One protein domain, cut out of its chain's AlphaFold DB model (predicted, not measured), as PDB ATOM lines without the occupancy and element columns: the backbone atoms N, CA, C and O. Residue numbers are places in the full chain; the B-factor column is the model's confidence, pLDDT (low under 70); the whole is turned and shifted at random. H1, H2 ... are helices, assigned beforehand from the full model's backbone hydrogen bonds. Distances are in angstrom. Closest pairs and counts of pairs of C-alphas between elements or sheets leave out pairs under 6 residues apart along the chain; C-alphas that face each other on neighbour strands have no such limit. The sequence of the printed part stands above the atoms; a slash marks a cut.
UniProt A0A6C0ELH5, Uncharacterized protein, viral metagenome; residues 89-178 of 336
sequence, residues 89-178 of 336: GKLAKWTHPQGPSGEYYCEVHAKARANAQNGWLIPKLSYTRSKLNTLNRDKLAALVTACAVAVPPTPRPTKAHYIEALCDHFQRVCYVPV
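Overview. This is residues 89 to 178 of the 336 residues of an uncharacterized protein of viral metagenome (UniProt A0A6C0ELH5). The longest helix, H4, runs roughly along a rod, with H2 and H3 packed on it; the other end is mostly loops with the short helix H1, apart from the other helices. The 90 printed residues hold four named helices, H1 to H4 in order, and no named strand; the class is all helix, with 38 residues in helices, under half. It is only just loose, close to compact, radius of gyration of the C-alphas 14.7 A, spans 51 by 22 by 18 A.

Along the chain. H4, residues 159 to 173, is 21.3 A long, from C-alpha 159 at (-42.508, 46.000, -44.228) to C-alpha 173 at (-37.548, 26.219, -37.966). H3 is residues 137 to 146, 14.1 A; H2, 129 to 134, 8.8 A; H1, 107 to 113, 10.2 A.

Arrangement. H3 and H4 touch, closest C-alphas Arg 137 and Lys 159 at 5.8 A, a shallow tilt of 30 degrees, the same way. H2 touches H4 at residues 163 to 167 alone, closest C-alphas Leu 132 and Ile 163 at 6.2 A. In H1, H3 and H4 every O i to N i+4 pair is within hydrogen-bond range; in H2, 1 of 2.

Size, cuts and confidence. The links H1 to H2 and H3 to H4 are long. The printed part has no cut, and no printed residue is under 70.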
ATOM      1  N   GLY A  89     -23.179   7.531 -39.154       81.44
ATOM      2  CA  GLY A  89     -21.731   7.772 -39.204       81.44
ATOM      3  C   GLY A  89     -21.218   8.666 -40.350       81.44
ATOM      4  O   GLY A  89     -20.053   9.046 -40.345       81.44
ATOM      5  N   LYS A  90     -22.053   9.053 -41.329       88.50
ATOM      6  CA  LYS A  90     -21.662   9.997 -42.402       88.50
ATOM      7  C   LYS A  90     -21.343  11.380 -41.833       88.50
ATOM      8  O   LYS A  90     -21.966  11.774 -40.856       88.50
ATOM      9  N   LEU A  91     -20.480  12.158 -42.492       87.12
ATOM     10  CA  LEU A  91     -20.203  13.549 -42.105       87.12
ATOM     11  C   LEU A  91     -21.513  14.346 -41.956       87.12
ATOM     12  O   LEU A  91     -22.339  14.388 -42.879       87.12
ATOM     13  N   ALA A  92     -21.711  14.945 -40.786       89.31
ATOM     14  CA  ALA A  92     -22.848  15.808 -40.540       89.31
ATOM     15  C   ALA A  92     -22.663  17.144 -41.255       89.31
ATOM     16  O   ALA A  92     -21.560  17.671 -41.369       89.31
ATOM     17  N   LYS A  93     -23.775  17.687 -41.739       89.44
ATOM     18  CA  LYS A  93     -23.846  19.025 -42.322       89.44
ATOM     19  C   LYS A  93     -24.805  19.930 -41.574       89.44
ATOM     20  O   LYS A  93     -24.693  21.137 -41.720       89.44
ATOM     21  N   TRP A  94     -25.737  19.369 -40.806       91.12
ATOM     22  CA  TRP A  94     -26.870  20.097 -40.244       91.12
ATOM     23  C   TRP A  94     -27.105  19.740 -38.775       91.12
ATOM     24  O   TRP A  94     -26.933  18.593 -38.376       91.12
ATOM     25  N   THR A  95     -27.482  20.726 -37.977       91.69
ATOM     26  CA  THR A  95     -28.091  20.589 -36.651       91.69
ATOM     27  C   THR A  95     -29.377  21.415 -36.657       91.69
ATOM     28  O   THR A  95     -29.615  22.171 -37.601       91.69
ATOM     29  N   HIS A  96     -30.243  21.259 -35.663       91.25
ATOM     30  CA  HIS A  96     -31.499  22.000 -35.606       91.25
ATOM     31  C   HIS A  96     -31.647  22.687 -34.241       91.25
ATOM     32  O   HIS A  96     -31.449  22.014 -33.233       91.25
ATOM     33  N   PRO A  97     -32.024  23.981 -34.170       85.06
ATOM     34  CA  PRO A  97     -32.154  24.704 -32.897       85.06
ATOM     35  C   PRO A  97     -33.170  24.087 -31.929       85.06
ATOM     36  O   PRO A  97     -33.024  24.205 -30.720       85.06
ATOM     37  N   GLN A  98     -34.201  23.436 -32.471       86.19
ATOM     38  CA  GLN A  98     -35.228  22.717 -31.704       86.19
ATOM     39  C   GLN A  98     -34.979  21.199 -31.650       86.19
ATOM     40  O   GLN A  98     -35.853  20.445 -31.233       86.19
ATOM     41  N   GLY A  99     -33.840  20.730 -32.169       83.69
ATOM     42  CA  GLY A  99     -33.468  19.319 -32.114       83.69
ATOM     43  C   GLY A  99     -32.903  18.936 -30.742       83.69
ATOM     44  O   GLY A  99     -32.478  19.815 -29.990       83.69
ATOM     45  N   PRO A 100     -32.865  17.636 -30.405       84.88
ATOM     46  CA  PRO A 100     -32.214  17.176 -29.185       84.88
ATOM     47  C   PRO A 100     -30.741  17.605 -29.139       84.88
ATOM     48  O   PRO A 100     -30.040  17.603 -30.157       84.88
ATOM     49  N   SER A 101     -30.257  17.972 -27.951       79.44
ATOM     50  CA  SER A 101     -28.867  18.388 -27.756       79.44
ATOM     51  C   SER A 101     -27.903  17.283 -28.194       79.44
ATOM     52  O   SER A 101     -28.016  16.148 -27.737       79.44
ATOM     53  N   GLY A 102     -26.936  17.621 -29.050       80.94
ATOM     54  CA  GLY A 102     -25.955  16.662 -29.566       80.94
ATOM     55  C   GLY A 102     -26.411  15.873 -30.798       80.94
ATOM     56  O   GLY A 102     -25.668  15.005 -31.255       80.94
ATOM     57  N   GLU A 103     -27.584  16.167 -31.375       89.31
ATOM     58  CA  GLU A 103     -27.983  15.584 -32.659       89.31
ATOM     59  C   GLU A 103     -27.426  16.340 -33.869       89.31
ATOM     60  O   GLU A 103     -27.489  17.571 -33.992       89.31
ATOM     61  N   TYR A 104     -26.926  15.547 -34.815       91.62
ATOM     62  CA  TYR A 104     -26.299  16.014 -36.036       91.62
ATOM     63  C   TYR A 104     -26.766  15.178 -37.223       91.62
ATOM     64  O   TYR A 104     -26.920  13.959 -37.143       91.62
ATOM     65  N   TYR A 105     -26.950  15.822 -38.368       92.19
ATOM     66  CA  TYR A 105     -27.585  15.226 -39.534       92.19
ATOM     67  C   TYR A 105     -26.711  15.399 -40.770       92.19
ATOM     68  O   TYR A 105     -26.232  16.492 -41.081       92.19
ATOM     69  N   CYS A 106     -26.515  14.320 -41.526       92.44
ATOM     70  CA  CYS A 106     -25.981  14.423 -42.880       92.44
ATOM     71  C   CYS A 106     -27.025  15.060 -43.814       92.44
ATOM     72  O   CYS A 106     -28.210  15.129 -43.489       92.44
ATOM     73  N   GLU A 107     -26.596  15.479 -45.006       93.19
ATOM     74  CA  GLU A 107     -27.468  16.087 -46.025       93.19
ATOM     75  C   GLU A 107     -28.762  15.294 -46.273       93.19
ATOM     76  O   GLU A 107     -29.852  15.857 -46.327       93.19
ATOM     77  N   VAL A 108     -28.630  13.973 -46.417       93.44
ATOM     78  CA  VAL A 108     -29.743  13.079 -46.758       93.44
ATOM     79  C   VAL A 108     -30.741  12.994 -45.608       93.44
ATOM     80  O   VAL A 108     -31.943  13.100 -45.830       93.44
ATOM     81  N   HIS A 109     -30.255  12.847 -44.374       93.06
ATOM     82  CA  HIS A 109     -31.136  12.711 -43.218       93.06
ATOM     83  C   HIS A 109     -31.783  14.024 -42.797       93.06
ATOM     84  O   HIS A 109     -32.944  13.995 -42.404       93.06
ATOM     85  N   ALA A 110     -31.094  15.159 -42.940       94.00
ATOM     86  CA  ALA A 110     -31.720  16.460 -42.729       94.00
ATOM     87  C   ALA A 110     -32.895  16.653 -43.697       94.00
ATOM     88  O   ALA A 110     -33.984  17.027 -43.279       94.00
ATOM     89  N   LYS A 111     -32.711  16.316 -44.983       94.12
ATOM     90  CA  LYS A 111     -33.770  16.399 -46.001       94.12
ATOM     91  C   LYS A 111     -34.936  15.452 -45.732       94.12
ATOM     92  O   LYS A 111     -36.076  15.881 -45.827       94.12
ATOM     93  N   ALA A 112     -34.664  14.198 -45.378       90.94
ATOM     94  CA  ALA A 112     -35.714  13.225 -45.073       90.94
ATOM     95  C   ALA A 112     -36.540  13.622 -43.835       90.94
ATOM     96  O   ALA A 112     -37.751  13.405 -43.785       90.94
ATOM     97  N   ARG A 113     -35.883  14.232 -42.842       89.81
ATOM     98  CA  ARG A 113     -36.528  14.725 -41.623       89.81
ATOM     99  C   ARG A 113     -37.129  16.121 -41.774       89.81
ATOM    100  O   ARG A 113     -37.900  16.496 -40.914       89.81
ATOM    101  N   ALA A 114     -36.797  16.902 -42.799       91.88
ATOM    102  CA  ALA A 114     -37.407  18.210 -43.038       91.88
ATOM    103  C   ALA A 114     -38.818  18.030 -43.620       91.88
ATOM    104  O   ALA A 114     -38.999  18.027 -44.840       91.88
ATOM    105  N   ASN A 115     -39.807  17.802 -42.759       87.00
ATOM    106  CA  ASN A 115     -41.160  17.461 -43.175       87.00
ATOM    107  C   ASN A 115     -42.215  18.114 -42.269       87.00
ATOM    108  O   ASN A 115     -41.909  18.734 -41.254       87.00
ATOM    109  N   ALA A 116     -43.486  17.985 -42.650       84.12
ATOM    110  CA  ALA A 116     -44.587  18.618 -41.929       84.12
ATOM    111  C   ALA A 116     -44.786  18.078 -40.498       84.12
ATOM    112  O   ALA A 116     -45.405  18.762 -39.692       84.12
ATOM    113  N   GLN A 117     -44.271  16.885 -40.168       84.50
ATOM    114  CA  GLN A 117     -44.482  16.269 -38.852       84.50
ATOM    115  C   GLN A 117     -43.686  16.974 -37.752       84.50
ATOM    116  O   GLN A 117     -44.204  17.162 -36.659       84.50
ATOM    117  N   ASN A 118     -42.443  17.375 -38.033       86.12
ATOM    118  CA  ASN A 118     -41.640  18.169 -37.096       86.12
ATOM    119  C   ASN A 118     -41.615  19.666 -37.438       86.12
ATOM    120  O   ASN A 118     -41.144  20.464 -36.632       86.12
ATOM    121  N   GLY A 119     -42.105  20.053 -38.620       89.25
ATOM    122  CA  GLY A 119     -42.132  21.442 -39.074       89.25
ATOM    123  C   GLY A 119     -40.750  22.015 -39.400       89.25
ATOM    124  O   GLY A 119     -40.621  23.229 -39.554       89.25
ATOM    125  N   TRP A 120     -39.712  21.179 -39.494       94.06
ATOM    126  CA  TRP A 120     -38.345  21.625 -39.757       94.06
ATOM    127  C   TRP A 120     -38.109  21.821 -41.258       94.06
ATOM    128  O   TRP A 120     -38.582  21.047 -42.093       94.06
ATOM    129  N   LEU A 121     -37.322  22.835 -41.617       93.94
ATOM    130  CA  LEU A 121     -37.070  23.244 -42.998       93.94
ATOM    131  C   LEU A 121     -35.582  23.216 -43.345       93.94
ATOM    132  O   LEU A 121     -34.721  23.613 -42.564       93.94
ATOM    133  N   ILE A 122     -35.258  22.825 -44.577       93.50
ATOM    134  CA  ILE A 122     -33.918  23.064 -45.126       93.50
ATOM    135  C   ILE A 122     -33.796  24.552 -45.491       93.50
ATOM    136  O   ILE A 122     -34.669  25.059 -46.206       93.50
ATOM    137  N   PRO A 123     -32.733  25.260 -45.056       90.38
ATOM    138  CA  PRO A 123     -32.554  26.673 -45.370       90.38
ATOM    139  C   PRO A 123     -32.464  26.906 -46.884       90.38
ATOM    140  O   PRO A 123     -31.778  26.186 -47.611       90.38
ATOM    141  N   LYS A 124     -33.148  27.947 -47.369       91.06
ATOM    142  CA  LYS A 124     -33.155  28.370 -48.779       91.06
ATOM    143  C   LYS A 124     -32.794  29.844 -48.889       91.06
ATOM    144  O   LYS A 124     -33.083  30.632 -47.994       91.06
ATOM    145  N   LEU A 125     -32.251  30.248 -50.041       84.62
ATOM    146  CA  LEU A 125     -31.906  31.651 -50.303       84.62
ATOM    147  C   LEU A 125     -33.121  32.585 -50.144       84.62
ATOM    148  O   LEU A 125     -32.972  33.699 -49.649       84.62
ATOM    149  N   SER A 126     -34.321  32.115 -50.502       90.75
ATOM    150  CA  SER A 126     -35.594  32.835 -50.343       90.75
ATOM    151  C   SER A 126     -35.955  33.166 -48.892       90.75
ATOM    152  O   SER A 126     -36.761  34.061 -48.675       90.75
ATOM    153  N   TYR A 127     -35.367  32.473 -47.915       91.12
ATOM    154  CA  TYR A 127     -35.614  32.681 -46.483       91.12
ATOM    155  C   TYR A 127     -34.628  33.676 -45.859       91.12
ATOM    156  O   TYR A 127     -34.756  34.045 -44.698       91.12
ATOM    157  N   THR A 128     -33.627  34.133 -46.619       89.31
ATOM    158  CA  THR A 128     -32.624  35.078 -46.115       89.31
ATOM    159  C   THR A 128     -33.179  36.498 -46.045       89.31
ATOM    160  O   THR A 128     -33.884  36.940 -46.956       89.31
ATOM    161  N   ARG A 129     -32.764  37.272 -45.032       90.56
ATOM    162  CA  ARG A 129     -33.122  38.697 -44.895       90.56
ATOM    163  C   ARG A 129     -32.867  39.496 -46.177       90.56
ATOM    164  O   ARG A 129     -33.703  40.299 -46.570       90.56
ATOM    165  N   SER A 130     -31.752  39.240 -46.869       89.62
ATOM    166  CA  SER A 130     -31.430  39.902 -48.142       89.62
ATOM    167  C   SER A 130     -32.513  39.677 -49.201       89.62
ATOM    168  O   SER A 130     -32.939  40.636 -49.841       89.62
ATOM    169  N   LYS A 131     -33.010  38.443 -49.364       94.81
ATOM    170  CA  LYS A 131     -34.102  38.164 -50.306       94.81
ATOM    171  C   LYS A 131     -35.444  38.683 -49.813       94.81
ATOM    172  O   LYS A 131     -36.162  39.275 -50.616       94.81
ATOM    173  N   LEU A 132     -35.750  38.567 -48.524       94.62
ATOM    174  CA  LEU A 132     -36.973  39.135 -47.950       94.62
ATOM    175  C   LEU A 132     -37.044  40.660 -48.152       94.62
ATOM    176  O   LEU A 132     -38.088  41.181 -48.540       94.62
ATOM    177  N   ASN A 133     -35.914  41.367 -48.036       94.69
ATOM    178  CA  ASN A 133     -35.820  42.806 -48.305       94.69
ATOM    179  C   ASN A 133     -36.208  43.184 -49.745       94.69
ATOM    180  O   ASN A 133     -36.686  44.298 -49.968       94.69
ATOM    181  N   THR A 134     -36.044  42.281 -50.719       95.25
ATOM    182  CA  THR A 134     -36.421  42.534 -52.125       95.25
ATOM    183  C   THR A 134     -37.918  42.381 -52.399       95.25
ATOM    184  O   THR A 134     -38.396  42.832 -53.438       95.25
ATOM    185  N   LEU A 135     -38.679  41.770 -51.486       95.00
ATOM    186  CA  LEU A 135     -40.114  41.559 -51.657       95.00
ATOM    187  C   LEU A 135     -40.906  42.836 -51.337       95.00
ATOM    188  O   LEU A 135     -40.514  43.660 -50.504       95.00
ATOM    189  N   ASN A 136     -42.039  43.006 -52.018       95.00
ATOM    190  CA  ASN A 136     -43.022  44.025 -51.663       95.00
ATOM    191  C   ASN A 136     -43.895  43.536 -50.493       95.00
ATOM    192  O   ASN A 136     -43.806  42.381 -50.071       95.00
ATOM    193  N   ARG A 137     -44.729  44.427 -49.950       90.88
ATOM    194  CA  ARG A 137     -45.531  44.131 -48.757       90.88
ATOM    195  C   ARG A 137     -46.520  42.984 -48.980       90.88
ATOM    196  O   ARG A 137     -46.627  42.131 -48.112       90.88
ATOM    197  N   ASP A 138     -47.175  42.924 -50.136       92.25
ATOM    198  CA  ASP A 138     -48.201  41.906 -50.401       92.25
ATOM    199  C   ASP A 138     -47.595  40.501 -50.485       92.25
ATOM    200  O   ASP A 138     -48.134  39.553 -49.918       92.25
ATOM    201  N   LYS A 139     -46.412  40.366 -51.101       95.94
ATOM    202  CA  LYS A 139     -45.669  39.095 -51.131       95.94
ATOM    203  C   LYS A 139     -45.197  38.667 -49.742       95.94
ATOM    204  O   LYS A 139     -45.206  37.477 -49.444       95.94
ATOM    205  N   LEU A 140     -44.785  39.618 -48.903       95.38
ATOM    206  CA  LEU A 140     -44.397  39.338 -47.518       95.38
ATOM    207  C   LEU A 140     -45.600  38.904 -46.674       95.38
ATOM    208  O   LEU A 140     -45.495  37.928 -45.939       95.38
ATOM    209  N   ALA A 141     -46.744  39.576 -46.826       92.56
ATOM    210  CA  ALA A 141     -47.985  39.210 -46.152       92.56
ATOM    211  C   ALA A 141     -48.463  37.812 -46.574       92.56
ATOM    212  O   ALA A 141     -48.756  36.984 -45.717       92.56
ATOM    213  N   ALA A 142     -48.447  37.509 -47.876       94.75
ATOM    214  CA  ALA A 142     -48.776  36.178 -48.385       94.75
ATOM    215  C   ALA A 142     -47.847  35.092 -47.816       94.75
ATOM    216  O   ALA A 142     -48.311  34.012 -47.459       94.75
ATOM    217  N   LEU A 143     -46.546  35.380 -47.696       94.50
ATOM    218  CA  LEU A 143     -45.577  34.443 -47.125       94.50
ATOM    219  C   LEU A 143     -45.791  34.233 -45.620       94.50
ATOM    220  O   LEU A 143     -45.702  33.105 -45.148       94.50
ATOM    221  N   VAL A 144     -46.116  35.295 -44.879       94.69
ATOM    222  CA  VAL A 144     -46.492  35.205 -43.461       94.69
ATOM    223  C   VAL A 144     -47.712  34.309 -43.271       94.69
ATOM    224  O   VAL A 144     -47.676  33.425 -42.416       94.69
ATOM    225  N   THR A 145     -48.746  34.474 -44.098       93.62
ATOM    226  CA  THR A 145     -49.933  33.610 -44.071       93.62
ATOM    227  C   THR A 145     -49.574  32.165 -44.409       93.62
ATOM    228  O   THR A 145     -49.964  31.255 -43.686       93.62
ATOM    229  N   ALA A 146     -48.788  31.942 -45.466       92.31
ATOM    230  CA  ALA A 146     -48.393  30.602 -45.903       92.31
ATOM    231  C   ALA A 146     -47.559  29.847 -44.853       92.31
ATOM    232  O   ALA A 146     -47.663  28.629 -44.743       92.31
ATOM    233  N   CYS A 147     -46.736  30.563 -44.084       90.69
ATOM    234  CA  CYS A 147     -45.919  29.997 -43.012       90.69
ATOM    235  C   CYS A 147     -46.609  30.025 -41.636       90.69
ATOM    236  O   CYS A 147     -45.981  29.634 -40.653       90.69
ATOM    237  N   ALA A 148     -47.859  30.499 -41.551       91.50
ATOM    238  CA  ALA A 148     -48.595  30.692 -40.298       91.50
ATOM    239  C   ALA A 148     -47.786  31.470 -39.235       91.50
ATOM    240  O   ALA A 148     -47.742  31.110 -38.058       91.50
ATOM    241  N   VAL A 149     -47.103  32.538 -39.660       91.88
ATOM    242  CA  VAL A 149     -46.242  33.353 -38.792       91.88
ATOM    243  C   VAL A 149     -47.065  34.430 -38.094       91.88
ATOM    244  O   VAL A 149     -47.782  35.195 -38.733       91.88
ATOM    245  N   ALA A 150     -46.926  34.535 -36.774       88.81
ATOM    246  CA  ALA A 150     -47.499  35.648 -36.030       88.81
ATOM    247  C   ALA A 150     -46.687  36.930 -36.286       88.81
ATOM    248  O   ALA A 150     -45.467  36.942 -36.127       88.81
ATOM    249  N   VAL A 151     -47.369  38.011 -36.663       87.12
ATOM    250  CA  VAL A 151     -46.788  39.357 -36.793       87.12
ATOM    251  C   VAL A 151     -47.268  40.195 -35.604       87.12
ATOM    252  O   VAL A 151     -48.429  40.041 -35.214       87.12
ATOM    253  N   PRO A 152     -46.429  41.074 -35.020       79.69
ATOM    254  CA  PRO A 152     -46.835  41.913 -33.897       79.69
ATOM    255  C   PRO A 152     -48.144  42.673 -34.175       79.69
ATOM    256  O   PRO A 152     -48.286  43.253 -35.262       79.69
ATOM    257  N   PRO A 153     -49.093  42.693 -33.219       72.19
ATOM    258  CA  PRO A 153     -50.386  43.340 -33.394       72.19
ATOM    259  C   PRO A 153     -50.190  44.856 -33.416       72.19
ATOM    260  O   PRO A 153     -50.109  45.521 -32.389       72.19
ATOM    261  N   THR A 154     -50.083  45.405 -34.620       77.62
ATOM    262  CA  THR A 154     -50.031  46.844 -34.870       77.62
ATOM    263  C   THR A 154     -51.151  47.197 -35.846       77.62
ATOM    264  O   THR A 154     -51.457  46.395 -36.731       77.62
ATOM    265  N   PRO A 155     -51.771  48.386 -35.737       74.31
ATOM    266  CA  PRO A 155     -52.888  48.775 -36.603       74.31
ATOM    267  C   PRO A 155     -52.513  48.807 -38.095       74.31
ATOM    268  O   PRO A 155     -53.378  48.711 -38.963       74.31
ATOM    269  N   ARG A 156     -51.213  48.904 -38.415       80.88
ATOM    270  CA  ARG A 156     -50.679  48.710 -39.766       80.88
ATOM    271  C   ARG A 156     -49.242  48.168 -39.703       80.88
ATOM    272  O   ARG A 156     -48.309  48.966 -39.595       80.88
ATOM    273  N   PRO A 157     -49.034  46.846 -39.835       83.12
ATOM    274  CA  PRO A 157     -47.696  46.272 -39.855       83.12
ATOM    275  C   PRO A 157     -46.864  46.830 -41.013       83.12
ATOM    276  O   PRO A 157     -47.274  46.844 -42.180       83.12
ATOM    277  N   THR A 158     -45.678  47.332 -40.684       90.69
ATOM    278  CA  THR A 158     -44.719  47.832 -41.680       90.69
ATOM    279  C   THR A 158     -44.011  46.676 -42.386       90.69
ATOM    280  O   THR A 158     -43.988  45.544 -41.907       90.69
ATOM    281  N   LYS A 159     -43.362  46.968 -43.520       92.94
ATOM    282  CA  LYS A 159     -42.508  46.000 -44.228       92.94
ATOM    283  C   LYS A 159     -41.450  45.376 -43.302       92.94
ATOM    284  O   LYS A 159     -41.195  44.181 -43.413       92.94
ATOM    285  N   ALA A 160     -40.873  46.171 -42.397       91.12
ATOM    286  CA  ALA A 160     -39.875  45.708 -41.434       91.12
ATOM    287  C   ALA A 160     -40.447  44.644 -40.485       91.12
ATOM    288  O   ALA A 160     -39.846  43.582 -40.368       91.12
ATOM    289  N   HIS A 161     -41.651  44.857 -39.941       92.62
ATOM    290  CA  HIS A 161     -42.305  43.881 -39.059       92.62
ATOM    291  C   HIS A 161     -42.507  42.517 -39.733       92.62
ATOM    292  O   HIS A 161     -42.246  41.484 -39.122       92.62
ATOM    293  N   TYR A 162     -42.931  42.489 -41.005       93.88
ATOM    294  CA  TYR A 162     -43.053  41.227 -41.744       93.88
ATOM    295  C   TYR A 162     -41.697  40.535 -41.926       93.88
ATOM    296  O   TYR A 162     -41.602  39.319 -41.788       93.88
ATOM    297  N   ILE A 163     -40.651  41.300 -42.253       93.31
ATOM    298  CA  ILE A 163     -39.303  40.759 -42.460       93.31
ATOM    299  C   ILE A 163     -38.746  40.191 -41.155       93.31
ATOM    300  O   ILE A 163     -38.178  39.106 -41.176       93.31
ATOM    301  N   GLU A 164     -38.903  40.902 -40.042       93.31
ATOM    302  CA  GLU A 164     -38.458  40.456 -38.720       93.31
ATOM    303  C   GLU A 164     -39.178  39.176 -38.302       93.31
ATOM    304  O   GLU A 164     -38.514  38.173 -38.057       93.31
ATOM    305  N   ALA A 165     -40.512  39.151 -38.374       92.88
ATOM    306  CA  ALA A 165     -41.296  37.968 -38.026       92.88
ATOM    307  C   ALA A 165     -40.923  36.736 -38.877       92.88
ATOM    308  O   ALA A 165     -40.805  35.623 -38.360       92.88
ATOM    309  N   LEU A 166     -40.694  36.925 -40.184       94.81
ATOM    310  CA  LEU A 166     -40.250  35.855 -41.081       94.81
ATOM    311  C   LEU A 166     -38.816  35.405 -40.784       94.81
ATOM    312  O   LEU A 166     -38.555  34.203 -40.770       94.81
ATOM    313  N   CYS A 167     -37.890  36.337 -40.541       90.69
ATOM    314  CA  CYS A 167     -36.521  36.009 -40.145       90.69
ATOM    315  C   CYS A 167     -36.506  35.176 -38.859       90.69
ATOM    316  O   CYS A 167     -35.868  34.126 -38.835       90.69
ATOM    317  N   ASP A 168     -37.252  35.599 -37.839       89.62
ATOM    318  CA  ASP A 168     -37.340  34.909 -36.550       89.62
ATOM    319  C   ASP A 168     -37.991  33.530 -36.697       89.62
ATOM    320  O   ASP A 168     -37.556  32.548 -36.089       89.62
ATOM    321  N   HIS A 169     -39.022  33.414 -37.538       93.44
ATOM    322  CA  HIS A 169     -39.604  32.121 -37.879       93.44
ATOM    323  C   HIS A 169     -38.565  31.199 -38.527       93.44
ATOM    324  O   HIS A 169     -38.311  30.116 -38.000       93.44
ATOM    325  N   PHE A 170     -37.916  31.627 -39.615       93.12
ATOM    326  CA  PHE A 170     -36.950  30.792 -40.333       93.12
ATOM    327  C   PHE A 170     -35.716  30.457 -39.495       93.12
ATOM    328  O   PHE A 170     -35.207  29.347 -39.615       93.12
ATOM    329  N   GLN A 171     -35.270  31.349 -38.611       88.19
ATOM    330  CA  GLN A 171     -34.183  31.061 -37.675       88.19
ATOM    331  C   GLN A 171     -34.547  29.944 -36.689       88.19
ATOM    332  O   GLN A 171     -33.675  29.175 -36.297       88.19
ATOM    333  N   ARG A 172     -35.824  29.827 -36.304       89.12
ATOM    334  CA  ARG A 172     -36.291  28.778 -35.389       89.12
ATOM    335  C   ARG A 172     -36.535  27.442 -36.077       89.12
ATOM    336  O   ARG A 172     -36.284  26.416 -35.452       89.12
ATOM    337  N   VAL A 173     -37.082  27.448 -37.293       92.19
ATOM    338  CA  VAL A 173     -37.548  26.219 -37.966       92.19
ATOM    339  C   VAL A 173     -36.574  25.671 -39.003       92.19
ATOM    340  O   VAL A 173     -36.793  24.576 -39.512       92.19
ATOM    341  N   CYS A 174     -35.539  26.421 -39.390       92.88
ATOM    342  CA  CYS A 174     -34.557  25.912 -40.341       92.88
ATOM    343  C   CYS A 174     -33.433  25.149 -39.643       92.88
ATOM    344  O   CYS A 174     -32.931  25.554 -38.593       92.88
ATOM    345  N   TYR A 175     -32.949  24.100 -40.307       92.06
ATOM    346  CA  TYR A 175     -31.651  23.520 -39.981       92.06
ATOM    347  C   TYR A 175     -30.546  24.576 -40.082       92.06
ATOM    348  O   TYR A 175     -30.527  25.412 -40.989       92.06
ATOM    349  N   VAL A 176     -29.583  24.473 -39.175       87.62
ATOM    350  CA  VAL A 176     -28.377  25.293 -39.119       87.62
ATOM    351  C   VAL A 176     -27.191  24.421 -39.537       87.62
ATOM    352  O   VAL A 176     -27.119  23.260 -39.127       87.62
ATOM    353  N   PRO A 177     -26.260  24.919 -40.365       85.81
ATOM    354  CA  PRO A 177     -25.086  24.146 -40.728       85.81
ATOM    355  C   PRO A 177     -24.250  23.786 -39.489       85.81
ATOM    356  O   PRO A 177     -23.956  24.650 -38.665       85.81
ATOM    357  N   VAL A 178     -23.839  22.522 -39.364       81.06
ATOM    358  CA  VAL A 178     -22.871  22.097 -38.339       81.06
ATOM    359  C   VAL A 178     -21.524  22.630 -38.747       81.06
ATOM    360  O   VAL A 178     -21.035  22.261 -39.810       81.06
TER     361      VAL A 178